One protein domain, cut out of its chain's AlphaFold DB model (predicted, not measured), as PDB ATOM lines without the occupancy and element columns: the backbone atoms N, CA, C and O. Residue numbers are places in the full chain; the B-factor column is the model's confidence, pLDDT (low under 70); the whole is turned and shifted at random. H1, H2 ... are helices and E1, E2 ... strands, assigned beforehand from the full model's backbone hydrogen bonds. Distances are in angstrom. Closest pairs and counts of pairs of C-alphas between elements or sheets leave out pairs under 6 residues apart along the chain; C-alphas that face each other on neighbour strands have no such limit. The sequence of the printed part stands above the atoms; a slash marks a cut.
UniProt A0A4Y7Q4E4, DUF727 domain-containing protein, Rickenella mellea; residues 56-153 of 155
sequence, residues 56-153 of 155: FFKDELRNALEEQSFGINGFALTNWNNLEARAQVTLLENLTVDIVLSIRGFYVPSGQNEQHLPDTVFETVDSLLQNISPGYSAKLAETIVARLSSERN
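This is residues 56 to 153 of the 155 residues of the protein "DUF727 domain-containing protein" of Rickenella mellea (UniProt A0A4Y7Q4E4). A strongly twisted sheet of four strands, E1 to E4, has helix H1 packed along one of its faces and the short helix H2 beside it near E4, while the long helix H3 leads away as an arm, of which residues 144 to 151 stick out with the tail 152 to 153. The printed part has 98 residues, with three named helices and four named strands in the order H1 E1 E2 E3 E4 H2 H3; the class is mixed, helices and strands. The sheet's order is E1 - E2 - E3 - E4, all antiparallel. The whole is compact, with a radius of gyration of the C-alphas of 14.1 A, yet elongated, spanning 48 by 30 by 21 A.

In the sheet, E1 is residues 72 to 80, 20.9 A long from first to last C-alpha, E2 residues 84 to 91, 21.3 A, E3 residues 96 to 102, 19.7 A, and E4 residues 105 to 107, 6.7 A. C-alpha 72 is at (120.606, 155.098, 144.742). H1, residues 56 to 67, is 16.4 A long and begins at C-alpha 56 (124.531, 134.972, 135.617). H2, residues 125 to 132, is 10.5 A long. H3, residues 134 to 151, is 26.5 A long and ends at C-alpha 151 (127.400, 149.954, 168.478).

The strands form a meander, each the antiparallel neighbour of the one before, and each successive pair is a hairpin. N 76 and O 88 of E1 and E2 are within hydrogen-bond range at 2.8 A, N 87 and O 99 of E2 and E3 at 2.9 A, and N 100 and O 107 of E3 and E4 at 2.9 A. H1 and H2 with the sheet make two layers, helices on one face of a sheet. H1 lies over E2 and E3 at a height over the sheet of 8.0 A and runs along the strands, at 11 degrees to E2 on the local plane; its closest C-alphas to E2 are those of Lys 58 and Ala 85, 5.2 A. H2 is on the sheet but over none of its strands; its closest C-alphas to E4 are those of Val 125 and Phe 106, 6.2 A. H1 and H2 are close but not clearly touching, the closest C-alphas being those of Ala 64 and Val 125, 6.4 A. H2 and H3 touch only at the corner, with C-alphas of Gln 130 and Ser 137 closest at 5.1 A, at a steep tilt of 52 degrees, opposite ways. H3 only grazes the sheet, with residues 134 to 139, and is apart from H1. In H1, H2 and H3 every O i to N i+4 pair is within hydrogen-bond range.

The C-alphas of Asn 82 and Asn 153 are the two farthest apart, 47.8 A. Without residues 144 to 153, which stand free, the body spans 37 by 27 by 21 A. The printed part has no cut. The link from E4 to H2, residues 108 to 124, is long; the others are tight. The mean pLDDT of the printed part is 90.1, and residues 112 to 119 and 152 to 153 are under 70.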
ATOM      1  N   PHE A  56     123.533 134.671 134.585       92.69
ATOM      2  CA  PHE A  56     124.531 134.972 135.617       92.69
ATOM      3  C   PHE A  56     124.782 136.476 135.749       92.69
ATOM      4  O   PHE A  56     124.594 137.033 136.821       92.69
ATOM      5  N   PHE A  57     125.115 137.155 134.646       95.25
ATOM      6  CA  PHE A  57     125.373 138.598 134.671       95.25
ATOM      7  C   PHE A  57     124.137 139.412 135.052       95.25
ATOM      8  O   PHE A  57     124.255 140.450 135.693       95.25
ATOM      9  N   LYS A  58     122.946 138.942 134.675       96.06
ATOM     10  CA  LYS A  58     121.688 139.595 135.031       96.06
ATOM     11  C   LYS A  58     121.445 139.527 136.537       96.06
ATOM     12  O   LYS A  58     121.134 140.547 137.143       96.06
ATOM     13  N   ASP A  59     121.547 138.329 137.102       96.12
ATOM     14  CA  ASP A  59     121.282 138.066 138.513       96.12
ATOM     15  C   ASP A  59     122.349 138.745 139.382       96.12
ATOM     16  O   ASP A  59     122.013 139.401 140.362       96.12
ATOM     17  N   GLU A  60     123.612 138.695 138.959       96.12
ATOM     18  CA  GLU A  60     124.725 139.357 139.639       96.12
ATOM     19  C   GLU A  60     124.582 140.885 139.628       96.12
ATOM     20  O   GLU A  60     124.654 141.517 140.678       96.12
ATOM     21  N   LEU A  61     124.303 141.495 138.467       96.62
ATOM     22  CA  LEU A  61     124.100 142.944 138.381       96.62
ATOM     23  C   LEU A  61     122.899 143.389 139.218       96.62
ATOM     24  O   LEU A  61     122.943 144.437 139.861       96.62
ATOM     25  N   ARG A  62     121.825 142.596 139.223       97.50
ATOM     26  CA  ARG A  62     120.651 142.865 140.048       97.50
ATOM     27  C   ARG A  62     120.997 142.841 141.530       97.50
ATOM     28  O   ARG A  62     120.705 143.816 142.211       97.50
ATOM     29  N   ASN A  63     121.613 141.760 142.006       97.12
ATOM     30  CA  ASN A  63     121.972 141.602 143.414       97.12
ATOM     31  C   ASN A  63     122.900 142.734 143.860       97.12
ATOM     32  O   ASN A  63     122.629 143.388 144.863       97.12
ATOM     33  N   ALA A  64     123.919 143.043 143.054       96.69
ATOM     34  CA  ALA A  64     124.841 144.137 143.323       96.69
ATOM     35  C   ALA A  64     124.110 145.485 143.470       96.69
ATOM     36  O   ALA A  64     124.396 146.247 144.389       96.69
ATOM     37  N   LEU A  65     123.133 145.789 142.609       97.12
ATOM     38  CA  LEU A  65     122.357 147.033 142.700       97.12
ATOM     39  C   LEU A  65     121.345 147.039 143.854       97.12
ATOM     40  O   LEU A  65     121.114 148.090 144.452       97.12
ATOM     41  N   GLU A  66     120.754 145.891 144.189       97.12
ATOM     42  CA  GLU A  66     119.865 145.753 145.349       97.12
ATOM     43  C   GLU A  66     120.628 145.972 146.665       97.12
ATOM     44  O   GLU A  66     120.129 146.664 147.556       97.12
ATOM     45  N   GLU A  67     121.867 145.480 146.765       95.62
ATOM     46  CA  GLU A  67     122.759 145.736 147.903       95.62
ATOM     47  C   GLU A  67     123.073 147.227 148.076       95.62
ATOM     48  O   GLU A  67     123.129 147.720 149.203       95.62
ATOM     49  N   GLN A  68     123.202 147.965 146.969       95.06
ATOM     50  CA  GLN A  68     123.469 149.407 146.986       95.06
ATOM     51  C   GLN A  68     122.208 150.278 147.019       95.06
ATOM     52  O   GLN A  68     122.294 151.497 146.861       95.06
ATOM     53  N   SER A  69     121.030 149.696 147.270       93.94
ATOM     54  CA  SER A  69     119.746 150.416 147.292       93.94
ATOM     55  C   SER A  69     119.684 151.584 148.286       93.94
ATOM     56  O   SER A  69     118.890 152.502 148.097       93.94
ATOM     57  N   PHE A  70     120.536 151.607 149.316       92.88
ATOM     58  CA  PHE A  70     120.639 152.734 150.251       92.88
ATOM     59  C   PHE A  70     121.257 153.998 149.625       92.88
ATOM     60  O   PHE A  70     121.074 155.095 150.157       92.88
ATOM     61  N   GLY A  71     122.024 153.840 148.542       93.19
ATOM     62  CA  GLY A  71     122.822 154.886 147.906       93.19
ATOM     63  C   GLY A  71     122.333 155.298 146.516       93.19
ATOM     64  O   GLY A  71     122.991 156.100 145.862       93.19
ATOM     65  N   ILE A  72     121.199 154.773 146.048       96.31
ATOM     66  CA  ILE A  72     120.606 155.098 144.742       96.31
ATOM     67  C   ILE A  72     119.099 155.332 144.885       96.31
ATOM     68  O   ILE A  72     118.460 154.783 145.777       96.31
ATOM     69  N   ASN A  73     118.507 156.115 143.984       95.94
ATOM     70  CA  ASN A  73     117.055 156.324 143.954       95.94
ATOM     71  C   ASN A  73     116.306 155.125 143.352       95.94
ATOM     72  O   ASN A  73     115.135 154.903 143.658       95.94
ATOM     73  N   GLY A  74     116.962 154.354 142.481       96.00
ATOM     74  CA  GLY A  74     116.398 153.140 141.897       96.00
ATOM     75  C   GLY A  74     117.154 152.673 140.660       96.00
ATOM     76  O   GLY A  74     118.056 153.353 140.172       96.00
ATOM     77  N   PHE A  75     116.774 151.510 140.133       97.56
ATOM     78  CA  PHE A  75     117.361 150.964 138.915       97.56
ATOM     79  C   PHE A  75     116.354 150.150 138.097       97.56
ATOM     80  O   PHE A  75     115.360 149.644 138.618       97.56
ATOM     81  N   ALA A  76     116.644 150.000 136.807       97.31
ATOM     82  CA  ALA A  76     115.914 149.148 135.881       97.31
ATOM     83  C   ALA A  76     116.896 148.367 135.000       97.31
ATOM     84  O   ALA A  76     117.740 148.950 134.324       97.31
ATOM     85  N   LEU A  77     116.781 147.038 134.981       96.50
ATOM     86  CA  LEU A  77     117.544 146.192 134.058       96.50
ATOM     87  C   LEU A  77     117.035 146.410 132.630       96.50
ATOM     88  O   LEU A  77     115.842 146.244 132.375       96.50
ATOM     89  N   THR A  78     117.928 146.757 131.705       95.31
ATOM     90  CA  THR A  78     117.559 147.107 130.323       95.31
ATOM     91  C   THR A  78     117.836 145.977 129.342       95.31
ATOM     92  O   THR A  78     116.971 145.641 128.538       95.31
ATOM     93  N   ASN A  79     119.020 145.364 129.403       92.62
ATOM     94  CA  ASN A  79     119.412 144.278 128.505       92.62
ATOM     95  C   ASN A  79     120.375 143.313 129.205       92.62
ATOM     96  O   ASN A  79     121.105 143.714 130.107       92.62
ATOM     97  N   TRP A  80     120.394 142.047 128.799       94.44
ATOM     98  CA  TRP A  80     121.354 141.063 129.299       94.44
ATOM     99  C   TRP A  80     121.560 139.928 128.297       94.44
ATOM    100  O   TRP A  80     120.657 139.542 127.556       94.44
ATOM    101  N   ASN A  81     122.767 139.376 128.292       91.31
ATOM    102  CA  ASN A  81     123.161 138.223 127.496       91.31
ATOM    103  C   ASN A  81     124.230 137.396 128.246       91.31
ATOM    104  O   ASN A  81     124.549 137.660 129.403       91.31
ATOM    105  N   ASN A  82     124.789 136.378 127.585       90.31
ATOM    106  CA  ASN A  82     125.810 135.488 128.161       90.31
ATOM    107  C   ASN A  82     127.171 136.157 128.440       90.31
ATOM    108  O   ASN A  82     128.064 135.489 128.949       90.31
ATOM    109  N   LEU A  83     127.373 137.409 128.033       92.00
ATOM    110  CA  LEU A  83     128.643 138.134 128.115       92.00
ATOM    111  C   LEU A  83     128.549 139.358 129.029       92.00
ATOM    112  O   LEU A  83     129.547 139.732 129.648       92.00
ATOM    113  N   GLU A  84     127.369 139.973 129.102       94.50
ATOM    114  CA  GLU A  84     127.137 141.175 129.889       94.50
ATOM    115  C   GLU A  84     125.664 141.378 130.270       94.50
ATOM    116  O   GLU A  84     124.745 140.852 129.638       94.50
ATOM    117  N   ALA A  85     125.443 142.201 131.291       96.25
ATOM    118  CA  ALA A  85     124.145 142.743 131.667       96.25
ATOM    119  C   ALA A  85     124.234 144.259 131.824       96.25
ATOM    120  O   ALA A  85     125.260 144.785 132.245       96.25
ATOM    121  N   ARG A  86     123.147 144.956 131.501       96.25
ATOM    122  CA  ARG A  86     123.028 146.410 131.561       96.25
ATOM    123  C   ARG A  86     121.839 146.810 132.419       96.25
ATOM    124  O   ARG A  86     120.749 146.241 132.304       96.25
ATOM    125  N   ALA A  87     122.049 147.825 133.242       97.25
ATOM    126  CA  ALA A  87     121.026 148.446 134.060       97.25
ATOM    127  C   ALA A  87     121.104 149.962 133.932       97.25
ATOM    128  O   ALA A  87     122.185 150.539 133.973       97.25
ATOM    129  N   GLN A  88     119.944 150.592 133.840       96.62
ATOM    130  CA  GLN A  88     119.797 152.022 134.010       96.62
ATOM    131  C   GLN A  88     119.620 152.313 135.502       96.62
ATOM    132  O   GLN A  88     118.704 151.788 136.132       96.62
ATOM    133  N   VAL A  89     120.488 153.139 136.070       96.06
ATOM    134  CA  VAL A  89     120.530 153.455 137.500       96.06
ATOM    135  C   VAL A  89     120.289 154.939 137.696       96.06
ATOM    136  O   VAL A  89     120.909 155.770 137.040       96.06
ATOM    137  N   THR A  90     119.372 155.272 138.599       96.31
ATOM    138  CA  THR A  90     119.086 156.648 139.001       96.31
ATOM    139  C   THR A  90     119.802 156.930 140.312       96.31
ATOM    140  O   THR A  90     119.490 156.330 141.342       96.31
ATOM    141  N   LEU A  91     120.771 157.834 140.263       95.00
ATOM    142  CA  LEU A  91     121.579 158.271 141.396       95.00
ATOM    143  C   LEU A  91     120.786 159.233 142.300       95.00
ATOM    144  O   LEU A  91     119.704 159.703 141.934       95.00
ATOM    145  N   LEU A  92     121.329 159.538 143.483       94.06
ATOM    146  CA  LEU A  92     120.697 160.431 144.470       94.06
ATOM    147  C   LEU A  92     120.588 161.880 143.974       94.06
ATOM    148  O   LEU A  92     119.726 162.635 144.413       94.06
ATOM    149  N   GLU A  93     121.438 162.257 143.027       92.06
ATOM    150  CA  GLU A  93     121.462 163.559 142.367       92.06
ATOM    151  C   GLU A  93     120.421 163.678 141.241       92.06
ATOM    152  O   GLU A  93     120.453 164.634 140.469       92.06
ATOM    153  N   ASN A  94     119.510 162.704 141.115       91.12
ATOM    154  CA  ASN A  94     118.558 162.563 140.008       91.12
ATOM    155  C   ASN A  94     119.230 162.449 138.628       91.12
ATOM    156  O   ASN A  94     118.622 162.753 137.601       91.12
ATOM    157  N   LEU A  95     120.482 161.988 138.601       91.25
ATOM    158  CA  LEU A  95     121.199 161.656 137.377       91.25
ATOM    159  C   LEU A  95     120.979 160.188 137.038       91.25
ATOM    160  O   LEU A  95     121.062 159.321 137.906       91.25
ATOM    161  N   THR A  96     120.717 159.908 135.768       93.00
ATOM    162  CA  THR A  96     120.516 158.547 135.278       93.00
ATOM    163  C   THR A  96     121.722 158.109 134.459       93.00
ATOM    164  O   THR A  96     122.117 158.793 133.519       93.00
ATOM    165  N   VAL A  97     122.295 156.961 134.810       93.06
ATOM    166  CA  VAL A  97     123.494 156.389 134.186       93.06
ATOM    167  C   VAL A  97     123.233 154.939 133.798       93.06
ATOM    168  O   VAL A  97     122.512 154.235 134.503       93.06
ATOM    169  N   ASP A  98     123.810 154.462 132.698       94.50
ATOM    170  CA  ASP A  98     123.849 153.030 132.427       94.50
ATOM    171  C   ASP A  98     125.093 152.403 133.047       94.50
ATOM    172  O   ASP A  98     126.218 152.844 132.826       94.50
ATOM    173  N   ILE A  99     124.880 151.326 133.789       95.06
ATOM    174  CA  ILE A  99     125.933 150.486 134.342       95.06
ATOM    175  C   ILE A  99     125.896 149.159 133.601       95.06
ATOM    176  O   ILE A  99     124.835 148.549 133.440       95.06
ATOM    177  N   VAL A 100     127.064 148.713 133.153       95.75
ATOM    178  CA  VAL A 100     127.247 147.421 132.500       95.75
ATOM    179  C   VAL A 100     128.130 146.545 133.374       95.75
ATOM    180  O   VAL A 100     129.202 146.964 133.807       95.75
ATOM    181  N   LEU A 101     127.684 145.317 133.615       96.12
ATOM    182  CA  LEU A 101     128.481 144.253 134.206       96.12
ATOM    183  C   LEU A 101     128.881 143.272 133.110       96.12
ATOM    184  O   LEU A 101     128.024 142.749 132.403       96.12
ATOM    185  N   SER A 102     130.174 142.988 133.005       94.38
ATOM    186  CA  SER A 102     130.735 141.979 132.103       94.38
ATOM    187  C   SER A 102     131.726 141.083 132.844       94.38
ATOM    188  O   SER A 102     132.015 141.297 134.020       94.38
ATOM    189  N   ILE A 103     132.340 140.133 132.135       93.06
ATOM    190  CA  ILE A 103     133.440 139.320 132.681       93.06
ATOM    191  C   ILE A 103     134.631 140.150 133.197       93.06
ATOM    192  O   ILE A 103     135.423 139.654 133.991       93.06
ATOM    193  N   ARG A 104     134.783 141.401 132.742       93.19
ATOM    194  CA  ARG A 104     135.869 142.289 133.178       93.19
ATOM    195  C   ARG A 104     135.555 143.019 134.485       93.19
ATOM    196  O   ARG A 104     136.489 143.496 135.118       93.19
ATOM    197  N   GLY A 105     134.279 143.130 134.853       94.62
ATOM    198  CA  GLY A 105     133.801 143.959 135.959       94.62
ATOM    199  C   GLY A 105     132.707 144.937 135.532       94.62
ATOM    200  O   GLY A 105     132.076 144.770 134.479       94.62
ATOM    201  N   PHE A 106     132.500 145.952 136.367       95.69
ATOM    202  CA  PHE A 106     131.487 146.995 136.228       95.69
ATOM    203  C   PHE A 106     132.058 148.219 135.513       95.69
ATOM    204  O   PHE A 106     133.177 148.637 135.798       95.69
ATOM    205  N   TYR A 107     131.302 148.823 134.604       94.44
ATOM    206  CA  TYR A 107     131.719 150.047 133.920       94.44
ATOM    207  C   TYR A 107     130.517 150.866 133.437       94.44
ATOM    208  O   TYR A 107     129.399 150.355 133.336       94.44
ATOM    209  N   VAL A 108     130.756 152.142 133.128       92.94
ATOM    210  CA  VAL A 108     129.788 153.028 132.464       92.94
ATOM    211  C   VAL A 108     130.196 153.158 130.993       92.94
ATOM    212  O   VAL A 108     131.349 153.507 130.725       92.94
ATOM    213  N   PRO A 109     129.309 152.867 130.025       90.00
ATOM    214  CA  PRO A 109     129.649 152.952 128.617       90.00
ATOM    215  C   PRO A 109     129.905 154.403 128.197       90.00
ATOM    216  O   PRO A 109     129.181 155.334 128.556       90.00
ATOM    217  N   SER A 110     130.948 154.570 127.392       80.69
ATOM    218  CA  SER A 110     131.397 155.836 126.819       80.69
ATOM    219  C   SER A 110     130.265 156.576 126.091       80.69
ATOM    220  O   SER A 110     129.572 155.995 125.257       80.69
ATOM    221  N   GLY A 111     130.078 157.866 126.396       71.38
ATOM    222  CA  GLY A 111     129.083 158.732 125.741       71.38
ATOM    223  C   GLY A 111     127.879 159.144 126.593       71.38
ATOM    224  O   GLY A 111     127.012 159.852 126.090       71.38
ATOM    225  N   GLN A 112     127.814 158.743 127.867       65.25
ATOM    226  CA  GLN A 112     126.730 159.158 128.772       65.25
ATOM    227  C   GLN A 112     127.106 160.259 129.761       65.25
ATOM    228  O   GLN A 112     126.225 160.919 130.301       65.25
ATOM    229  N   ASN A 113     128.399 160.474 129.996       59.06
ATOM    230  CA  ASN A 113     128.872 161.523 130.885       59.06
ATOM    231  C   ASN A 113     130.271 161.969 130.448       59.06
ATOM    232  O   ASN A 113     131.226 161.212 130.584       59.06
ATOM    233  N   GLU A 114     130.404 163.197 129.939       58.47
ATOM    234  CA  GLU A 114     131.705 163.779 129.544       58.47
ATOM    235  C   GLU A 114     132.656 163.961 130.740       58.47
ATOM    236  O   GLU A 114     133.856 164.161 130.572       58.47
ATOM    237  N   GLN A 115     132.118 163.876 131.959       59.59
ATOM    238  CA  GLN A 115     132.860 163.988 133.212       59.59
ATOM    239  C   GLN A 115     133.490 162.665 133.670       59.59
ATOM    240  O   GLN A 115     134.313 162.686 134.580       59.59
ATOM    241  N   HIS A 116     133.118 161.525 133.072       58.91
ATOM    242  CA  HIS A 116     133.668 160.222 133.440       58.91
ATOM    243  C   HIS A 116     134.653 159.713 132.406       58.91
ATOM    244  O   HIS A 116     134.392 159.778 131.208       58.91
ATOM    245  N   LEU A 117     135.779 159.180 132.891       60.47
ATOM    246  CA  LEU A 117     136.780 158.529 132.056       60.47
ATOM    247  C   LEU A 117     136.117 157.346 131.328       60.47
ATOM    248  O   LEU A 117     135.771 156.361 131.993       60.47
ATOM    249  N   PRO A 118     135.922 157.438 129.998       62.22
ATOM    250  CA  PRO A 118     135.343 156.353 129.222       62.22
ATOM    251  C   PRO A 118     136.145 155.066 129.454       62.22
ATOM    252  O   PRO A 118     137.374 155.092 129.467       62.22
ATOM    253  N   ASP A 119     135.440 153.955 129.668       69.75
ATOM    254  CA  ASP A 119     135.995 152.599 129.794       69.75
ATOM    255  C   ASP A 119     136.802 152.284 131.069       69.75
ATOM    256  O   ASP A 119     137.535 151.287 131.113       69.75
ATOM    257  N   THR A 120     136.644 153.067 132.141       88.75
ATOM    258  CA  THR A 120     137.179 152.654 133.447       88.75
ATOM    259  C   THR A 120     136.368 151.474 133.976       88.75
ATOM    260  O   THR A 120     135.159 151.579 134.190       88.75
ATOM    261  N   VAL A 121     137.042 150.338 134.163       94.19
ATOM    262  CA  VAL A 121     136.444 149.115 134.701       94.19
ATOM    263  C   VAL A 121     136.737 149.025 136.192       94.19
ATOM    264  O   VAL A 121     137.883 149.168 136.616       94.19
ATOM    265  N   PHE A 122     135.699 148.752 136.966       95.31
ATOM    266  CA  PHE A 122     135.730 148.618 138.412       95.31
ATOM    267  C   PHE A 122     135.416 147.178 138.810       95.31
ATOM    268  O   PHE A 122     134.612 146.496 138.173       95.31
ATOM    269  N   GLU A 123     136.045 146.719 139.886       93.88
ATOM    270  CA  GLU A 123     135.816 145.377 140.421       93.88
ATOM    271  C   GLU A 123     134.433 145.252 141.068       93.88
ATOM    272  O   GLU A 123     133.764 144.234 140.910       93.88
ATOM    273  N   THR A 124     133.981 146.303 141.754       95.12
ATOM    274  CA  THR A 124     132.710 146.319 142.480       95.12
ATOM    275  C   THR A 124     131.823 147.470 142.021       95.12
ATOM    276  O   THR A 124     132.303 148.530 141.606       95.12
ATOM    277  N   VAL A 125     130.506 147.272 142.141       95.69
ATOM    278  CA  VAL A 125     129.518 148.335 141.910       95.69
ATOM    279  C   VAL A 125     129.728 149.510 142.865       95.69
ATOM    280  O   VAL A 125     129.573 150.655 142.463       95.69
ATOM    281  N   ASP A 126     130.155 149.242 144.098       95.00
ATOM    282  CA  ASP A 126     130.420 150.261 145.111       95.00
ATOM    283  C   ASP A 126     131.551 151.207 144.678       95.00
ATOM    284  O   ASP A 126     131.369 152.422 144.681       95.00
ATOM    285  N   SER A 127     132.686 150.673 144.206       94.38
ATOM    286  CA  SER A 127     133.795 151.505 143.716       94.38
ATOM    287  C   SER A 127     133.406 152.345 142.499       94.38
ATOM    288  O   SER A 127     133.832 153.494 142.381       94.38
ATOM    289  N   LEU A 128     132.566 151.795 141.616       94.69
ATOM    290  CA  LEU A 128     132.015 152.540 140.489       94.69
ATOM    291  C   LEU A 128     131.085 153.666 140.967       94.69
ATOM    292  O   LEU A 128     131.259 154.807 140.545       94.69
ATOM    293  N   LEU A 129     130.145 153.377 141.874       94.38
ATOM    294  CA  LEU A 129     129.194 154.357 142.408       94.38
ATOM    295  C   LEU A 129     129.887 155.490 143.173       94.38
ATOM    296  O   LEU A 129     129.520 156.648 142.992       94.38
ATOM    297  N   GLN A 130     130.930 155.189 143.952       93.88
ATOM    298  CA  GLN A 130     131.742 156.212 144.621       93.88
ATOM    299  C   GLN A 130     132.433 157.156 143.630       93.88
ATOM    300  O   GLN A 130     132.586 158.343 143.915       93.88
ATOM    301  N   ASN A 131     132.843 156.645 142.465       92.06
ATOM    302  CA  ASN A 131     133.489 157.454 141.436       92.06
ATOM    303  C   ASN A 131     132.481 158.345 140.691       92.06
ATOM    304  O   ASN A 131     132.775 159.513 140.440       92.06
ATOM    305  N   ILE A 132     131.283 157.816 140.404       91.25
ATOM    306  CA  ILE A 132     130.278 158.497 139.573       91.25
ATOM    307  C   ILE A 132     129.292 159.380 140.339       91.25
ATOM    308  O   ILE A 132     128.670 160.250 139.731       91.25
ATOM    309  N   SER A 133     129.138 159.174 141.649       91.56
ATOM    310  CA  SER A 133     128.154 159.867 142.479       91.56
ATOM    311  C   SER A 133     128.800 160.413 143.760       91.56
ATOM    312  O   SER A 133     129.077 159.660 144.705       91.56
ATOM    313  N   PRO A 134     129.034 161.736 143.856       92.06
ATOM    314  CA  PRO A 134     129.442 162.349 145.120       92.06
ATOM    315  C   PRO A 134     128.383 162.165 146.222       92.06
ATOM    316  O   PRO A 134     128.736 162.021 147.394       92.06
ATOM    317  N   GLY A 135     127.098 162.119 145.863       92.56
ATOM    318  CA  GLY A 135     125.985 161.853 146.772       92.56
ATOM    319  C   GLY A 135     126.045 160.453 147.375       92.56
ATOM    320  O   GLY A 135     125.860 160.305 148.582       92.56
ATOM    321  N   TYR A 136     126.386 159.440 146.575       94.88
ATOM    322  CA  TYR A 136     126.621 158.082 147.062       94.88
ATOM    323  C   TYR A 136     127.757 158.043 148.090       94.88
ATOM    324  O   TYR A 136     127.590 157.497 149.180       94.88
ATOM    325  N   SER A 137     128.888 158.690 147.790       93.94
ATOM    326  CA  SER A 137     130.043 158.745 148.699       93.94
ATOM    327  C   SER A 137     129.699 159.399 150.042       93.94
ATOM    328  O   SER A 137     130.064 158.889 151.105       93.94
ATOM    329  N   ALA A 138     128.940 160.499 150.016       94.38
ATOM    330  CA  ALA A 138     128.437 161.135 151.231       94.38
ATOM    331  C   ALA A 138     127.495 160.197 152.007       94.38
ATOM    332  O   ALA A 138     127.621 160.053 153.226       94.38
ATOM    333  N   LYS A 139     126.595 159.500 151.302       94.50
ATOM    334  CA  LYS A 139     125.624 158.594 151.920       94.50
ATOM    335  C   LYS A 139     126.269 157.370 152.564       94.50
ATOM    336  O   LYS A 139     125.846 156.930 153.638       94.50
ATOM    337  N   LEU A 140     127.312 156.836 151.939       94.12
ATOM    338  CA  LEU A 140     128.103 155.741 152.479       94.12
ATOM    339  C   LEU A 140     128.783 156.154 153.791       94.12
ATOM    340  O   LEU A 140     128.691 155.435 154.787       94.12
ATOM    341  N   ALA A 141     129.391 157.344 153.828       93.25
ATOM    342  CA  ALA A 141     130.012 157.877 155.038       93.25
ATOM    343  C   ALA A 141     128.998 158.040 156.185       93.25
ATOM    344  O   ALA A 141     129.264 157.599 157.305       93.25
ATOM    345  N   GLU A 142     127.813 158.597 155.906       93.31
ATOM    346  CA  GLU A 142     126.717 158.683 156.884       93.31
ATOM    347  C   GLU A 142     126.331 157.305 157.432       93.31
ATOM    348  O   GLU A 142     126.171 157.137 158.641       93.31
ATOM    349  N   THR A 143     126.211 156.313 156.551       91.44
ATOM    350  CA  THR A 143     125.799 154.948 156.907       91.44
ATOM    351  C   THR A 143     126.827 154.270 157.811       91.44
ATOM    352  O   THR A 143     126.467 153.662 158.824       91.44
ATOM    353  N   ILE A 144     128.116 154.423 157.498       90.38
ATOM    354  CA  ILE A 144     129.214 153.905 158.323       90.38
ATOM    355  C   ILE A 144     129.202 154.576 159.702       90.38
ATOM    356  O   ILE A 144     129.255 153.888 160.723       90.38
ATOM    357  N   VAL A 145     129.078 155.905 159.757       92.06
ATOM    358  CA  VAL A 145     129.037 156.655 161.023       92.06
ATOM    359  C   VAL A 145     127.820 156.265 161.864       92.06
ATOM    360  O   VAL A 145     127.960 156.025 163.065       92.06
ATOM    361  N   ALA A 146     126.643 156.145 161.249       90.69
ATOM    362  CA  ALA A 146     125.422 155.726 161.924       90.69
ATOM    363  C   ALA A 146     125.587 154.336 162.557       90.69
ATOM    364  O   ALA A 146     125.290 154.159 163.742       90.69
ATOM    365  N   ARG A 147     126.154 153.374 161.819       88.12
ATOM    366  CA  ARG A 147     126.423 152.024 162.332       88.12
ATOM    367  C   ARG A 147     127.376 152.048 163.526       88.12
ATOM    368  O   ARG A 147     127.036 151.516 164.582       88.12
ATOM    369  N   LEU A 148     128.503 152.749 163.406       87.88
ATOM    370  CA  LEU A 148     129.479 152.890 164.494       87.88
ATOM    371  C   LEU A 148     128.891 153.585 165.732       87.88
ATOM    372  O   LEU A 148     129.280 153.287 166.859       87.88
ATOM    373  N   SER A 149     127.962 154.524 165.545       85.88
ATOM    374  CA  SER A 149     127.281 155.188 166.661       85.88
ATOM    375  C   SER A 149     126.295 154.260 167.379       85.88
ATOM    376  O   SER A 149     126.194 154.312 168.603       85.88
ATOM    377  N   SER A 150     125.631 153.359 166.646       80.75
ATOM    378  CA  SER A 150     124.687 152.394 167.224       80.75
ATOM    379  C   SER A 150     125.377 151.325 168.079       80.75
ATOM    380  O   SER A 150     124.852 150.944 169.122       80.75
ATOM    381  N   GLU A 151     126.595 150.917 167.711       72.06
ATOM    382  CA  GLU A 151     127.400 149.954 168.478       72.06
ATOM    383  C   GLU A 151     127.892 150.523 169.818       72.06
ATOM    384  O   GLU A 151     128.168 149.771 170.750       72.06
ATOM    385  N   ARG A 152     127.961 151.854 169.955       69.38
ATOM    386  CA  ARG A 152     128.403 152.529 171.186       69.38
ATOM    387  C   ARG A 152     127.301 152.731 172.229       69.38
ATOM    388  O   ARG A 152     127.624 153.105 173.350       69.38
ATOM    389  N   ASN A 153     126.034 152.495 171.884       61.41
ATOM    390  CA  ASN A 153     124.885 152.814 172.743       61.41
ATOM    391  C   ASN A 153     124.231 151.595 173.425       61.41
ATOM    392  O   ASN A 153     123.201 151.748 174.078       61.41
TER     393      ASN A 153